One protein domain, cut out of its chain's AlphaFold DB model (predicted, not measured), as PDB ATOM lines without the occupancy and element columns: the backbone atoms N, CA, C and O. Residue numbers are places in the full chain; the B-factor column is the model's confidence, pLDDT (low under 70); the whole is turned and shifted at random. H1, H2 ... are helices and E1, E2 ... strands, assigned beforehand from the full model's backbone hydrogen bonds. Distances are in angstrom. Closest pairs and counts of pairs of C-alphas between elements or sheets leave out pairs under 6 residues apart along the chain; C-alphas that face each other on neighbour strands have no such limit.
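AT A GLANCE: This is residues 1051 to 1127 of the 1259 residues of an uncharacterized protein of Vespula vulgaris (UniProt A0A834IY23). A small antiparallel sheet of three strands, with H1 at its margin, makes one end of the domain, and a loop-rich part with the short helices H2 and H3 makes the other. The long link of residues 1087 to 1103 leads from H3 back to the sheet. The printed part has 77 residues, with three named helices and three named strands in the order H1 E1 H2 H3 E2 E3; the sheet's order is E1 E2 E3. The class is mixed, helices and strands, with 33 residues in named elements, under half. The whole is compact, with a radius of gyration of the C-alphas of 13.1 A and spans of 37 by 30 by 18 A.

HOW THE PARTS SIT: E2, residues 1104 to 1108, is the inner strand. E3, residues 1114 to 1119, forms a hairpin with it, antiparallel at 145 degrees; N 1105 and O 1118 are within hydrogen-bond range at 2.9 A. E1, residues 1061 to 1063, is the other edge strand, antiparallel to E2 at 145 degrees, with N 1062 and O 1106 at 2.9 A. H1, residues 1052 to 1058, is on the sheet but only grazes it; its closest C-alpha pair with E2 is Lys 1056 and Tyr 1108, 5.6 A. H2, residues 1068 to 1071, is only just not on the sheet, with 4 pairs of C-alphas within 10 A. H3, residues 1079 to 1086, is close to H2 but not clearly touching; their closest C-alphas, of Cys 1068 and Cys 1081, are 6.2 A apart. H1 and H3 are apart. O i to N i+4 pairs within range number 2 of 3 in H1 and 3 of 4 in H3; H2 is too short for one.

IN THESE COORDINATES: H1 begins at C-alpha 1052 (25.617, -34.971, -17.839) and is 10.0 A long. E1 measures 7.1 A, H2 5.3 A, H3 11.0 A and E2 13.7 A. E3 measures 14.6 A and ends at C-alpha 1119 (22.541, -54.109, -15.522).

THE WHOLE: The C-alphas farthest apart, of Gly 1088 and His 1123, are 38.0 A apart. The printed part has no cut. The link from H3 to E2 is long, 17 residues, and its residues 1089 to 1096 have pLDDT under 70.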
ATOM      1  N   ALA A1051      29.930 -36.386 -19.536       83.94
ATOM      2  CA  ALA A1051      29.317 -35.195 -18.957       83.94
ATOM      3  C   ALA A1051      27.780 -35.289 -19.002       83.94
ATOM      4  O   ALA A1051      27.192 -35.675 -20.011       83.94
ATOM      5  N   VAL A1052      27.091 -34.883 -17.928       83.38
ATOM      6  CA  VAL A1052      25.617 -34.971 -17.839       83.38
ATOM      7  C   VAL A1052      24.916 -34.209 -18.978       83.38
ATOM      8  O   VAL A1052      23.813 -34.568 -19.388       83.38
ATOM      9  N   SER A1053      25.563 -33.180 -19.530       84.38
ATOM     10  CA  SER A1053      25.129 -32.440 -20.721       84.38
ATOM     11  C   SER A1053      25.284 -33.217 -22.038       84.38
ATOM     12  O   SER A1053      24.516 -32.963 -22.962       84.38
ATOM     13  N   GLN A1054      26.232 -34.154 -22.133       85.94
ATOM     14  CA  GLN A1054      26.376 -35.097 -23.249       85.94
ATOM     15  C   GLN A1054      25.356 -36.230 -23.111       85.94
ATOM     16  O   GLN A1054      24.535 -36.402 -24.003       85.94
ATOM     17  N   LEU A1055      25.299 -36.900 -21.952       88.44
ATOM     18  CA  LEU A1055      24.385 -38.028 -21.696       88.44
ATOM     19  C   LEU A1055      22.898 -37.671 -21.887       88.44
ATOM     20  O   LEU A1055      22.097 -38.515 -22.282       88.44
ATOM     21  N   LYS A1056      22.507 -36.415 -21.627       87.81
ATOM     22  CA  LYS A1056      21.151 -35.908 -21.910       87.81
ATOM     23  C   LYS A1056      20.873 -35.641 -23.396       87.81
ATOM     24  O   LYS A1056      19.707 -35.575 -23.766       87.81
ATOM     25  N   LYS A1057      21.908 -35.453 -24.220       87.38
ATOM     26  CA  LYS A1057      21.807 -35.252 -25.676       87.38
ATOM     27  C   LYS A1057      21.884 -36.575 -26.438       87.38
ATOM     28  O   LYS A1057      21.102 -36.778 -27.356       87.38
ATOM     29  N   THR A1058      22.804 -37.457 -26.054       88.44
ATOM     30  CA  THR A1058      23.010 -38.763 -26.699       88.44
ATOM     31  C   THR A1058      21.990 -39.806 -26.240       88.44
ATOM     32  O   THR A1058      21.615 -40.683 -27.012       88.44
ATOM     33  N   GLY A1059      21.503 -39.709 -24.995       87.75
ATOM     34  CA  GLY A1059      20.604 -40.703 -24.397       87.75
ATOM     35  C   GLY A1059      21.297 -42.019 -24.021       87.75
ATOM     36  O   GLY A1059      20.615 -42.990 -23.687       87.75
ATOM     37  N   GLU A1060      22.632 -42.049 -24.075       90.56
ATOM     38  CA  GLU A1060      23.465 -43.214 -23.772       90.56
ATOM     39  C   GLU A1060      23.278 -43.714 -22.334       90.56
ATOM     40  O   GLU A1060      22.914 -42.969 -21.415       90.56
ATOM     41  N   SER A1061      23.547 -45.006 -22.144       92.31
ATOM     42  CA  SER A1061      23.537 -45.650 -20.836       92.31
ATOM     43  C   SER A1061      24.937 -45.770 -20.248       92.31
ATOM     44  O   SER A1061      25.840 -46.248 -20.928       92.31
ATOM     45  N   TRP A1062      25.085 -45.447 -18.967       92.56
ATOM     46  CA  TRP A1062      26.317 -45.618 -18.192       92.56
ATOM     47  C   TRP A1062      26.043 -46.458 -16.933       92.56
ATOM     48  O   TRP A1062      24.883 -46.657 -16.553       92.56
ATOM     49  N   LEU A1063      27.087 -46.974 -16.279       92.44
ATOM     50  CA  LEU A1063      26.955 -47.668 -14.993       92.44
ATOM     51  C   LEU A1063      26.858 -46.691 -13.821       92.44
ATOM     52  O   LEU A1063      27.498 -45.646 -13.813       92.44
ATOM     53  N   GLN A1064      26.060 -47.044 -12.816       92.50
ATOM     54  CA  GLN A1064      25.861 -46.228 -11.624       92.50
ATOM     55  C   GLN A1064      27.170 -46.047 -10.828       92.50
ATOM     56  O   GLN A1064      27.715 -46.990 -10.259       92.50
ATOM     57  N   ASP A1065      27.597 -44.792 -10.745       89.88
ATOM     58  CA  ASP A1065      28.881 -44.281 -10.253       89.88
ATOM     59  C   ASP A1065      28.878 -43.848  -8.770       89.88
ATOM     60  O   ASP A1065      29.919 -43.505  -8.212       89.88
ATOM     61  N   ASP A1066      27.716 -43.875  -8.114       89.25
ATOM     62  CA  ASP A1066      27.471 -43.298  -6.781       89.25
ATOM     63  C   ASP A1066      26.319 -44.061  -6.075       89.25
ATOM     64  O   ASP A1066      25.610 -44.854  -6.709       89.25
ATOM     65  N   VAL A1067      26.094 -43.867  -4.771       90.94
ATOM     66  CA  VAL A1067      24.965 -44.465  -4.033       90.94
ATOM     67  C   VAL A1067      23.607 -44.064  -4.628       90.94
ATOM     68  O   VAL A1067      23.445 -43.008  -5.248       90.94
ATOM     69  N   CYS A1068      22.562 -44.875  -4.400       92.50
ATOM     70  CA  CYS A1068      21.229 -44.622  -4.969       92.50
ATOM     71  C   CYS A1068      20.632 -43.247  -4.617       92.50
ATOM     72  O   CYS A1068      19.733 -42.791  -5.322       92.50
ATOM     73  N   PHE A1069      21.082 -42.604  -3.534       87.88
ATOM     74  CA  PHE A1069      20.620 -41.274  -3.131       87.88
ATOM     75  C   PHE A1069      21.008 -40.180  -4.122       87.88
ATOM     76  O   PHE A1069      20.161 -39.358  -4.462       87.88
ATOM     77  N   TYR A1070      22.255 -40.189  -4.587       87.88
ATOM     78  CA  TYR A1070      22.822 -39.125  -5.410       87.88
ATOM     79  C   TYR A1070      22.773 -39.494  -6.896       87.88
ATOM     80  O   TYR A1070      22.281 -38.706  -7.705       87.88
ATOM     81  N   ALA A1071      23.134 -40.734  -7.256       87.94
ATOM     82  CA  ALA A1071      23.042 -41.213  -8.637       87.94
ATOM     83  C   ALA A1071      21.606 -41.209  -9.182       87.94
ATOM     84  O   ALA A1071      21.380 -40.911 -10.357       87.94
ATOM     85  N   ALA A1072      20.634 -41.605  -8.350       86.25
ATOM     86  CA  ALA A1072      19.305 -42.001  -8.812       86.25
ATOM     87  C   ALA A1072      18.159 -41.730  -7.803       86.25
ATOM     88  O   ALA A1072      17.342 -42.624  -7.565       86.25
ATOM     89  N   PRO A1073      18.017 -40.506  -7.248       85.25
ATOM     90  CA  PRO A1073      17.085 -40.202  -6.149       85.25
ATOM     91  C   PRO A1073      15.610 -40.544  -6.418       85.25
ATOM     92  O   PRO A1073      14.865 -40.795  -5.469       85.25
ATOM     93  N   LYS A1074      15.193 -40.540  -7.694       88.62
ATOM     94  CA  LYS A1074      13.819 -40.825  -8.156       88.62
ATOM     95  C   LYS A1074      13.571 -42.290  -8.551       88.62
ATOM     96  O   LYS A1074      12.443 -42.627  -8.894       88.62
ATOM     97  N   LEU A1075      14.593 -43.148  -8.542       92.31
ATOM     98  CA  LEU A1075      14.465 -44.572  -8.873       92.31
ATOM     99  C   LEU A1075      14.429 -45.431  -7.601       92.31
ATOM    100  O   LEU A1075      14.698 -44.958  -6.495       92.31
ATOM    101  N   ALA A1076      14.109 -46.717  -7.760       91.50
ATOM    102  CA  ALA A1076      14.160 -47.678  -6.663       91.50
ATOM    103  C   ALA A1076      15.566 -47.720  -6.028       91.50
ATOM    104  O   ALA A1076      16.584 -47.678  -6.725       91.50
ATOM    105  N   LYS A1077      15.615 -47.793  -4.698       93.19
ATOM    106  CA  LYS A1077      16.850 -47.841  -3.899       93.19
ATOM    107  C   LYS A1077      17.141 -49.298  -3.528       93.19
ATOM    108  O   LYS A1077      16.193 -50.061  -3.328       93.19
ATOM    109  N   CYS A1078      18.414 -49.691  -3.448       94.06
ATOM    110  CA  CYS A1078      18.765 -51.024  -2.949       94.06
ATOM    111  C   CYS A1078      18.390 -51.190  -1.461       94.06
ATOM    112  O   CYS A1078      18.081 -50.196  -0.797       94.06
ATOM    113  N   ARG A1079      18.401 -52.424  -0.933       91.62
ATOM    114  CA  ARG A1079      18.099 -52.752   0.479       91.62
ATOM    115  C   ARG A1079      18.861 -51.830   1.444       91.62
ATOM    116  O   ARG A1079      18.250 -51.235   2.331       91.62
ATOM    117  N   GLU A1080      20.143 -51.604   1.191       90.25
ATOM    118  CA  GLU A1080      21.062 -50.819   2.026       90.25
ATOM    119  C   GLU A1080      20.741 -49.323   1.932       90.25
ATOM    120  O   GLU A1080      20.523 -48.665   2.945       90.25
ATOM    121  N   CYS A1081      20.581 -48.787   0.715       91.25
ATOM    122  CA  CYS A1081      20.150 -47.399   0.502       91.25
ATOM    123  C   CYS A1081      18.690 -47.144   0.926       91.25
ATOM    124  O   CYS A1081      18.276 -45.993   1.061       91.25
ATOM    125  N   ARG A1082      17.868 -48.177   1.132       90.25
ATOM    126  CA  ARG A1082      16.550 -48.029   1.761       90.25
ATOM    127  C   ARG A1082      16.692 -47.933   3.282       90.25
ATOM    128  O   ARG A1082      16.068 -47.060   3.877       90.25
ATOM    129  N   HIS A1083      17.536 -48.772   3.881       84.56
ATOM    130  CA  HIS A1083      17.744 -48.845   5.329       84.56
ATOM    131  C   HIS A1083      18.563 -47.663   5.888       84.56
ATOM    132  O   HIS A1083      18.180 -47.049   6.880       84.56
ATOM    133  N   ALA A1084      19.627 -47.237   5.203       83.62
ATOM    134  CA  ALA A1084      20.398 -46.050   5.585       83.62
ATOM    135  C   ALA A1084      19.541 -44.767   5.599       83.62
ATOM    136  O   ALA A1084      19.796 -43.853   6.382       83.62
ATOM    137  N   LEU A1085      18.484 -44.709   4.774       78.12
ATOM    138  CA  LEU A1085      17.542 -43.588   4.753       78.12
ATOM    139  C   LEU A1085      16.598 -43.587   5.956       78.12
ATOM    140  O   LEU A1085      16.376 -42.524   6.533       78.12
ATOM    141  N   THR A1086      16.046 -44.748   6.329       73.56
ATOM    142  CA  THR A1086      15.156 -44.871   7.497       73.56
ATOM    143  C   THR A1086      15.897 -44.598   8.798       73.56
ATOM    144  O   THR A1086      15.336 -43.990   9.700       73.56
ATOM    145  N   ASN A1087      17.173 -44.980   8.863       76.62
ATOM    146  CA  ASN A1087      17.991 -44.866  10.068       76.62
ATOM    147  C   ASN A1087      18.716 -43.507  10.171       76.62
ATOM    148  O   ASN A1087      19.514 -43.301  11.077       76.62
ATOM    149  N   GLY A1088      18.502 -42.589   9.219       70.75
ATOM    150  CA  GLY A1088      19.146 -41.269   9.200       70.75
ATOM    151  C   GLY A1088      20.647 -41.261   8.872       70.75
ATOM    152  O   GLY A1088      21.242 -40.185   8.846       70.75
ATOM    153  N   LEU A1089      21.247 -42.416   8.558       66.81
ATOM    154  CA  LEU A1089      22.682 -42.643   8.309       66.81
ATOM    155  C   LEU A1089      23.154 -42.110   6.938       66.81
ATOM    156  O   LEU A1089      23.822 -42.795   6.167       66.81
ATOM    157  N   LYS A1090      22.815 -40.856   6.630       60.16
ATOM    158  CA  LYS A1090      23.122 -40.163   5.362       60.16
ATOM    159  C   LYS A1090      24.617 -39.878   5.154       60.16
ATOM    160  O   LYS A1090      25.011 -39.533   4.044       60.16
ATOM    161  N   ASN A1091      25.422 -40.023   6.208       57.22
ATOM    162  CA  ASN A1091      26.837 -39.645   6.252       57.22
ATOM    163  C   ASN A1091      27.797 -40.851   6.180       57.22
ATOM    164  O   ASN A1091      28.984 -40.680   6.437       57.22
ATOM    165  N   LEU A1092      27.314 -42.068   5.886       56.12
ATOM    166  CA  LEU A1092      28.170 -43.260   5.822       56.12
ATOM    167  C   LEU A1092      29.009 -43.252   4.519       56.12
ATOM    168  O   LEU A1092      28.425 -43.316   3.434       56.12
ATOM    169  N   PRO A1093      30.353 -43.155   4.578       55.81
ATOM    170  CA  PRO A1093      31.171 -42.731   3.439       55.81
ATOM    171  C   PRO A1093      31.637 -43.899   2.550       55.81
ATOM    172  O   PRO A1093      32.830 -44.063   2.300       55.81
ATOM    173  N   GLN A1094      30.712 -44.720   2.043       63.75
ATOM    174  CA  GLN A1094      31.057 -45.793   1.101       63.75
ATOM    175  C   GLN A1094      29.974 -46.062   0.045       63.75
ATOM    176  O   GLN A1094      28.937 -46.663   0.325       63.75
ATOM    177  N   ASN A1095      30.311 -45.765  -1.218       64.69
ATOM    178  CA  ASN A1095      29.617 -46.295  -2.402       64.69
ATOM    179  C   ASN A1095      29.558 -47.833  -2.402       64.69
ATOM    180  O   ASN A1095      28.584 -48.410  -2.880       64.69
ATOM    181  N   VAL A1096      30.565 -48.471  -1.796       68.00
ATOM    182  CA  VAL A1096      30.731 -49.924  -1.628       68.00
ATOM    183  C   VAL A1096      29.475 -50.621  -1.087       68.00
ATOM    184  O   VAL A1096      29.113 -51.683  -1.581       68.00
ATOM    185  N   PHE A1097      28.768 -50.026  -0.120       84.81
ATOM    186  CA  PHE A1097      27.569 -50.646   0.465       84.81
ATOM    187  C   PHE A1097      26.314 -50.521  -0.412       84.81
ATOM    188  O   PHE A1097      25.293 -51.142  -0.130       84.81
ATOM    189  N   CYS A1098      26.334 -49.725  -1.483       90.94
ATOM    190  CA  CYS A1098      25.209 -49.647  -2.406       90.94
ATOM    191  C   CYS A1098      25.288 -50.792  -3.418       90.94
ATOM    192  O   CYS A1098      26.001 -50.690  -4.410       90.94
ATOM    193  N   ARG A1099      24.465 -51.839  -3.268       91.69
ATOM    194  CA  ARG A1099      24.435 -52.997  -4.190       91.69
ATOM    195  C   ARG A1099      24.077 -52.697  -5.657       91.69
ATOM    196  O   ARG A1099      24.062 -53.613  -6.470       91.69
ATOM    197  N   PHE A1100      23.777 -51.446  -6.009       93.38
ATOM    198  CA  PHE A1100      23.633 -50.990  -7.399       93.38
ATOM    199  C   PHE A1100      24.834 -50.183  -7.932       93.38
ATOM    200  O   PHE A1100      24.852 -49.890  -9.128       93.38
ATOM    201  N   TYR A1101      25.824 -49.848  -7.097       91.94
ATOM    202  CA  TYR A1101      27.096 -49.246  -7.515       91.94
ATOM    203  C   TYR A1101      27.849 -50.194  -8.457       91.94
ATOM    204  O   TYR A1101      27.844 -51.404  -8.234       91.94
ATOM    205  N   ALA A1102      28.417 -49.653  -9.539       90.31
ATOM    206  CA  ALA A1102      29.070 -50.378 -10.638       90.31
ATOM    207  C   ALA A1102      28.243 -51.515 -11.289       90.31
ATOM    208  O   ALA A1102      28.763 -52.239 -12.128       90.31
ATOM    209  N   PHE A1103      26.957 -51.670 -10.945       92.56
ATOM    210  CA  PHE A1103      26.146 -52.839 -11.315       92.56
ATOM    211  C   PHE A1103      24.863 -52.483 -12.075       92.56
ATOM    212  O   PHE A1103      24.464 -53.185 -13.003       92.56
ATOM    213  N   ARG A1104      24.190 -51.385 -11.714       94.06
ATOM    214  CA  ARG A1104      22.968 -50.939 -12.400       94.06
ATOM    215  C   ARG A1104      23.301 -49.951 -13.513       94.06
ATOM    216  O   ARG A1104      23.951 -48.942 -13.248       94.06
ATOM    217  N   ARG A1105      22.777 -50.167 -14.724       93.62
ATOM    218  CA  ARG A1105      22.857 -49.167 -15.799       93.62
ATOM    219  C   ARG A1105      21.744 -48.133 -15.683       93.62
ATOM    220  O   ARG A1105      20.579 -48.455 -15.429       93.62
ATOM    221  N   LEU A1106      22.103 -46.887 -15.945       94.81
ATOM    222  CA  LEU A1106      21.235 -45.717 -15.946       94.81
ATOM    223  C   LEU A1106      21.332 -45.026 -17.310       94.81
ATOM    224  O   LEU A1106      22.381 -45.071 -17.942       94.81
ATOM    225  N   ARG A1107      20.251 -44.389 -17.767       94.25
ATOM    226  CA  ARG A1107      20.235 -43.533 -18.968       94.25
ATOM    227  C   ARG A1107      19.319 -42.333 -18.768       94.25
ATOM    228  O   ARG A1107      18.400 -42.389 -17.946       94.25
ATOM    229  N   TYR A1108      19.499 -41.282 -19.562       94.25
ATOM    230  CA  TYR A1108      18.471 -40.250 -19.693       94.25
ATOM    231  C   TYR A1108      17.443 -40.648 -20.759       94.25
ATOM    232  O   TYR A1108      17.767 -41.141 -21.836       94.25
ATOM    233  N   THR A1109      16.170 -40.457 -20.438       92.81
ATOM    234  CA  THR A1109      15.060 -40.542 -21.395       92.81
ATOM    235  C   THR A1109      15.011 -39.287 -22.269       92.81
ATOM    236  O   THR A1109      15.544 -38.246 -21.888       92.81
ATOM    237  N   LYS A1110      14.278 -39.345 -23.393       90.12
ATOM    238  CA  LYS A1110      13.990 -38.172 -24.249       90.12
ATOM    239  C   LYS A1110      13.402 -36.984 -23.463       90.12
ATOM    240  O   LYS A1110      13.601 -35.838 -23.838       90.12
ATOM    241  N   ASN A1111      12.746 -37.259 -22.333       90.12
ATOM    242  CA  ASN A1111      12.118 -36.272 -21.452       90.12
ATOM    243  C   ASN A1111      13.094 -35.718 -20.384       90.12
ATOM    244  O   ASN A1111      12.659 -35.134 -19.392       90.12
ATOM    245  N   GLY A1112      14.402 -35.985 -20.500       87.56
ATOM    246  CA  GLY A1112      15.437 -35.569 -19.544       87.56
ATOM    247  C   GLY A1112      15.394 -36.276 -18.180       87.56
ATOM    248  O   GLY A1112      16.232 -35.999 -17.320       87.56
ATOM    249  N   GLN A1113      14.445 -37.192 -17.964       90.94
ATOM    250  CA  GLN A1113      14.323 -37.970 -16.728       90.94
ATOM    251  C   GLN A1113      15.260 -39.178 -16.746       90.94
ATOM    252  O   GLN A1113      15.450 -39.801 -17.792       90.94
ATOM    253  N   LEU A1114      15.816 -39.525 -15.588       93.69
ATOM    254  CA  LEU A1114      16.662 -40.702 -15.408       93.69
ATOM    255  C   LEU A1114      15.815 -41.984 -15.406       93.69
ATOM    256  O   LEU A1114      14.808 -42.044 -14.703       93.69
ATOM    257  N   ALA A1115      16.247 -43.012 -16.133       94.38
ATOM    258  CA  ALA A1115      15.624 -44.333 -16.150       94.38
ATOM    259  C   ALA A1115      16.672 -45.447 -16.012       94.38
ATOM    260  O   ALA A1115      17.852 -45.246 -16.301       94.38
ATOM    261  N   ILE A1116      16.224 -46.634 -15.595       94.38
ATOM    262  CA  ILE A1116      17.049 -47.848 -15.621       94.38
ATOM    263  C   ILE A1116      17.246 -48.263 -17.086       94.38
ATOM    264  O   ILE A1116      16.303 -48.233 -17.880       94.38
ATOM    265  N   ALA A1117      18.478 -48.620 -17.442       93.31
ATOM    266  CA  ALA A1117      18.863 -49.048 -18.789       93.31
ATOM    267  C   ALA A1117      19.233 -50.539 -18.876       93.31
ATOM    268  O   ALA A1117      19.508 -51.033 -19.962       93.31
ATOM    269  N   GLY A1118      19.252 -51.241 -17.740       93.00
ATOM    270  CA  GLY A1118      19.699 -52.625 -17.614       93.00
ATOM    271  C   GLY A1118      20.645 -52.784 -16.425       93.00
ATOM    272  O   GLY A1118      20.626 -51.976 -15.490       93.00
ATOM    273  N   PHE A1119      21.485 -53.807 -16.490       93.88
ATOM    274  CA  PHE A1119      22.541 -54.109 -15.522       93.88
ATOM    275  C   PHE A1119      23.870 -54.302 -16.259       93.88
ATOM    276  O   PHE A1119      23.905 -54.212 -17.491       93.88
ATOM    277  N   SER A1120      24.958 -54.462 -15.511       93.38
ATOM    278  CA  SER A1120      26.292 -54.571 -16.090       93.38
ATOM    279  C   SER A1120      26.458 -55.855 -16.911       93.38
ATOM    280  O   SER A1120      25.911 -56.905 -16.575       93.38
ATOM    281  N   ASP A1121      27.158 -55.736 -18.037       89.62
ATOM    282  CA  ASP A1121      27.273 -56.762 -19.075       89.62
ATOM    283  C   ASP A1121      28.679 -57.391 -19.045       89.62
ATOM    284  O   ASP A1121      29.653 -56.654 -19.247       89.62
ATOM    285  N   PRO A1122      28.801 -58.722 -18.836       87.62
ATOM    286  CA  PRO A1122      30.092 -59.407 -18.692       87.62
ATOM    287  C   PRO A1122      31.040 -59.228 -19.885       87.62
ATOM    288  O   PRO A1122      32.248 -59.388 -19.725       87.62
ATOM    289  N   HIS A1123      30.517 -58.902 -21.072       85.06
ATOM    290  CA  HIS A1123      31.296 -58.790 -22.306       85.06
ATOM    291  C   HIS A1123      31.519 -57.341 -22.763       85.06
ATOM    292  O   HIS A1123      32.161 -57.132 -23.793       85.06
ATOM    293  N   LYS A1124      30.961 -56.340 -22.061       86.38
ATOM    294  CA  LYS A1124      31.041 -54.923 -22.475       86.38
ATOM    295  C   LYS A1124      31.565 -53.966 -21.408       86.38
ATOM    296  O   LYS A1124      32.100 -52.928 -21.785       86.38
ATOM    297  N   ASP A1125      31.388 -54.273 -20.123       87.44
ATOM    298  CA  ASP A1125      31.778 -53.354 -19.041       87.44
ATOM    299  C   ASP A1125      33.071 -53.755 -18.332       87.44
ATOM    300  O   ASP A1125      33.776 -52.884 -17.831       87.44
ATOM    301  N   THR A1126      33.362 -55.055 -18.272       87.25
ATOM    302  CA  THR A1126      34.538 -55.631 -17.615       87.25
ATOM    303  C   THR A1126      35.815 -55.000 -18.178       87.25
ATOM    304  O   THR A1126      36.113 -55.178 -19.361       87.25
ATOM    305  N   SER A1127      36.551 -54.232 -17.367       85.19
ATOM    306  CA  SER A1127      37.799 -53.598 -17.809       85.19
ATOM    307  C   SER A1127      38.968 -54.585 -17.773       85.19
ATOM    308  O   SER A1127      38.850 -55.702 -17.267       85.19
TER     309      SER A1127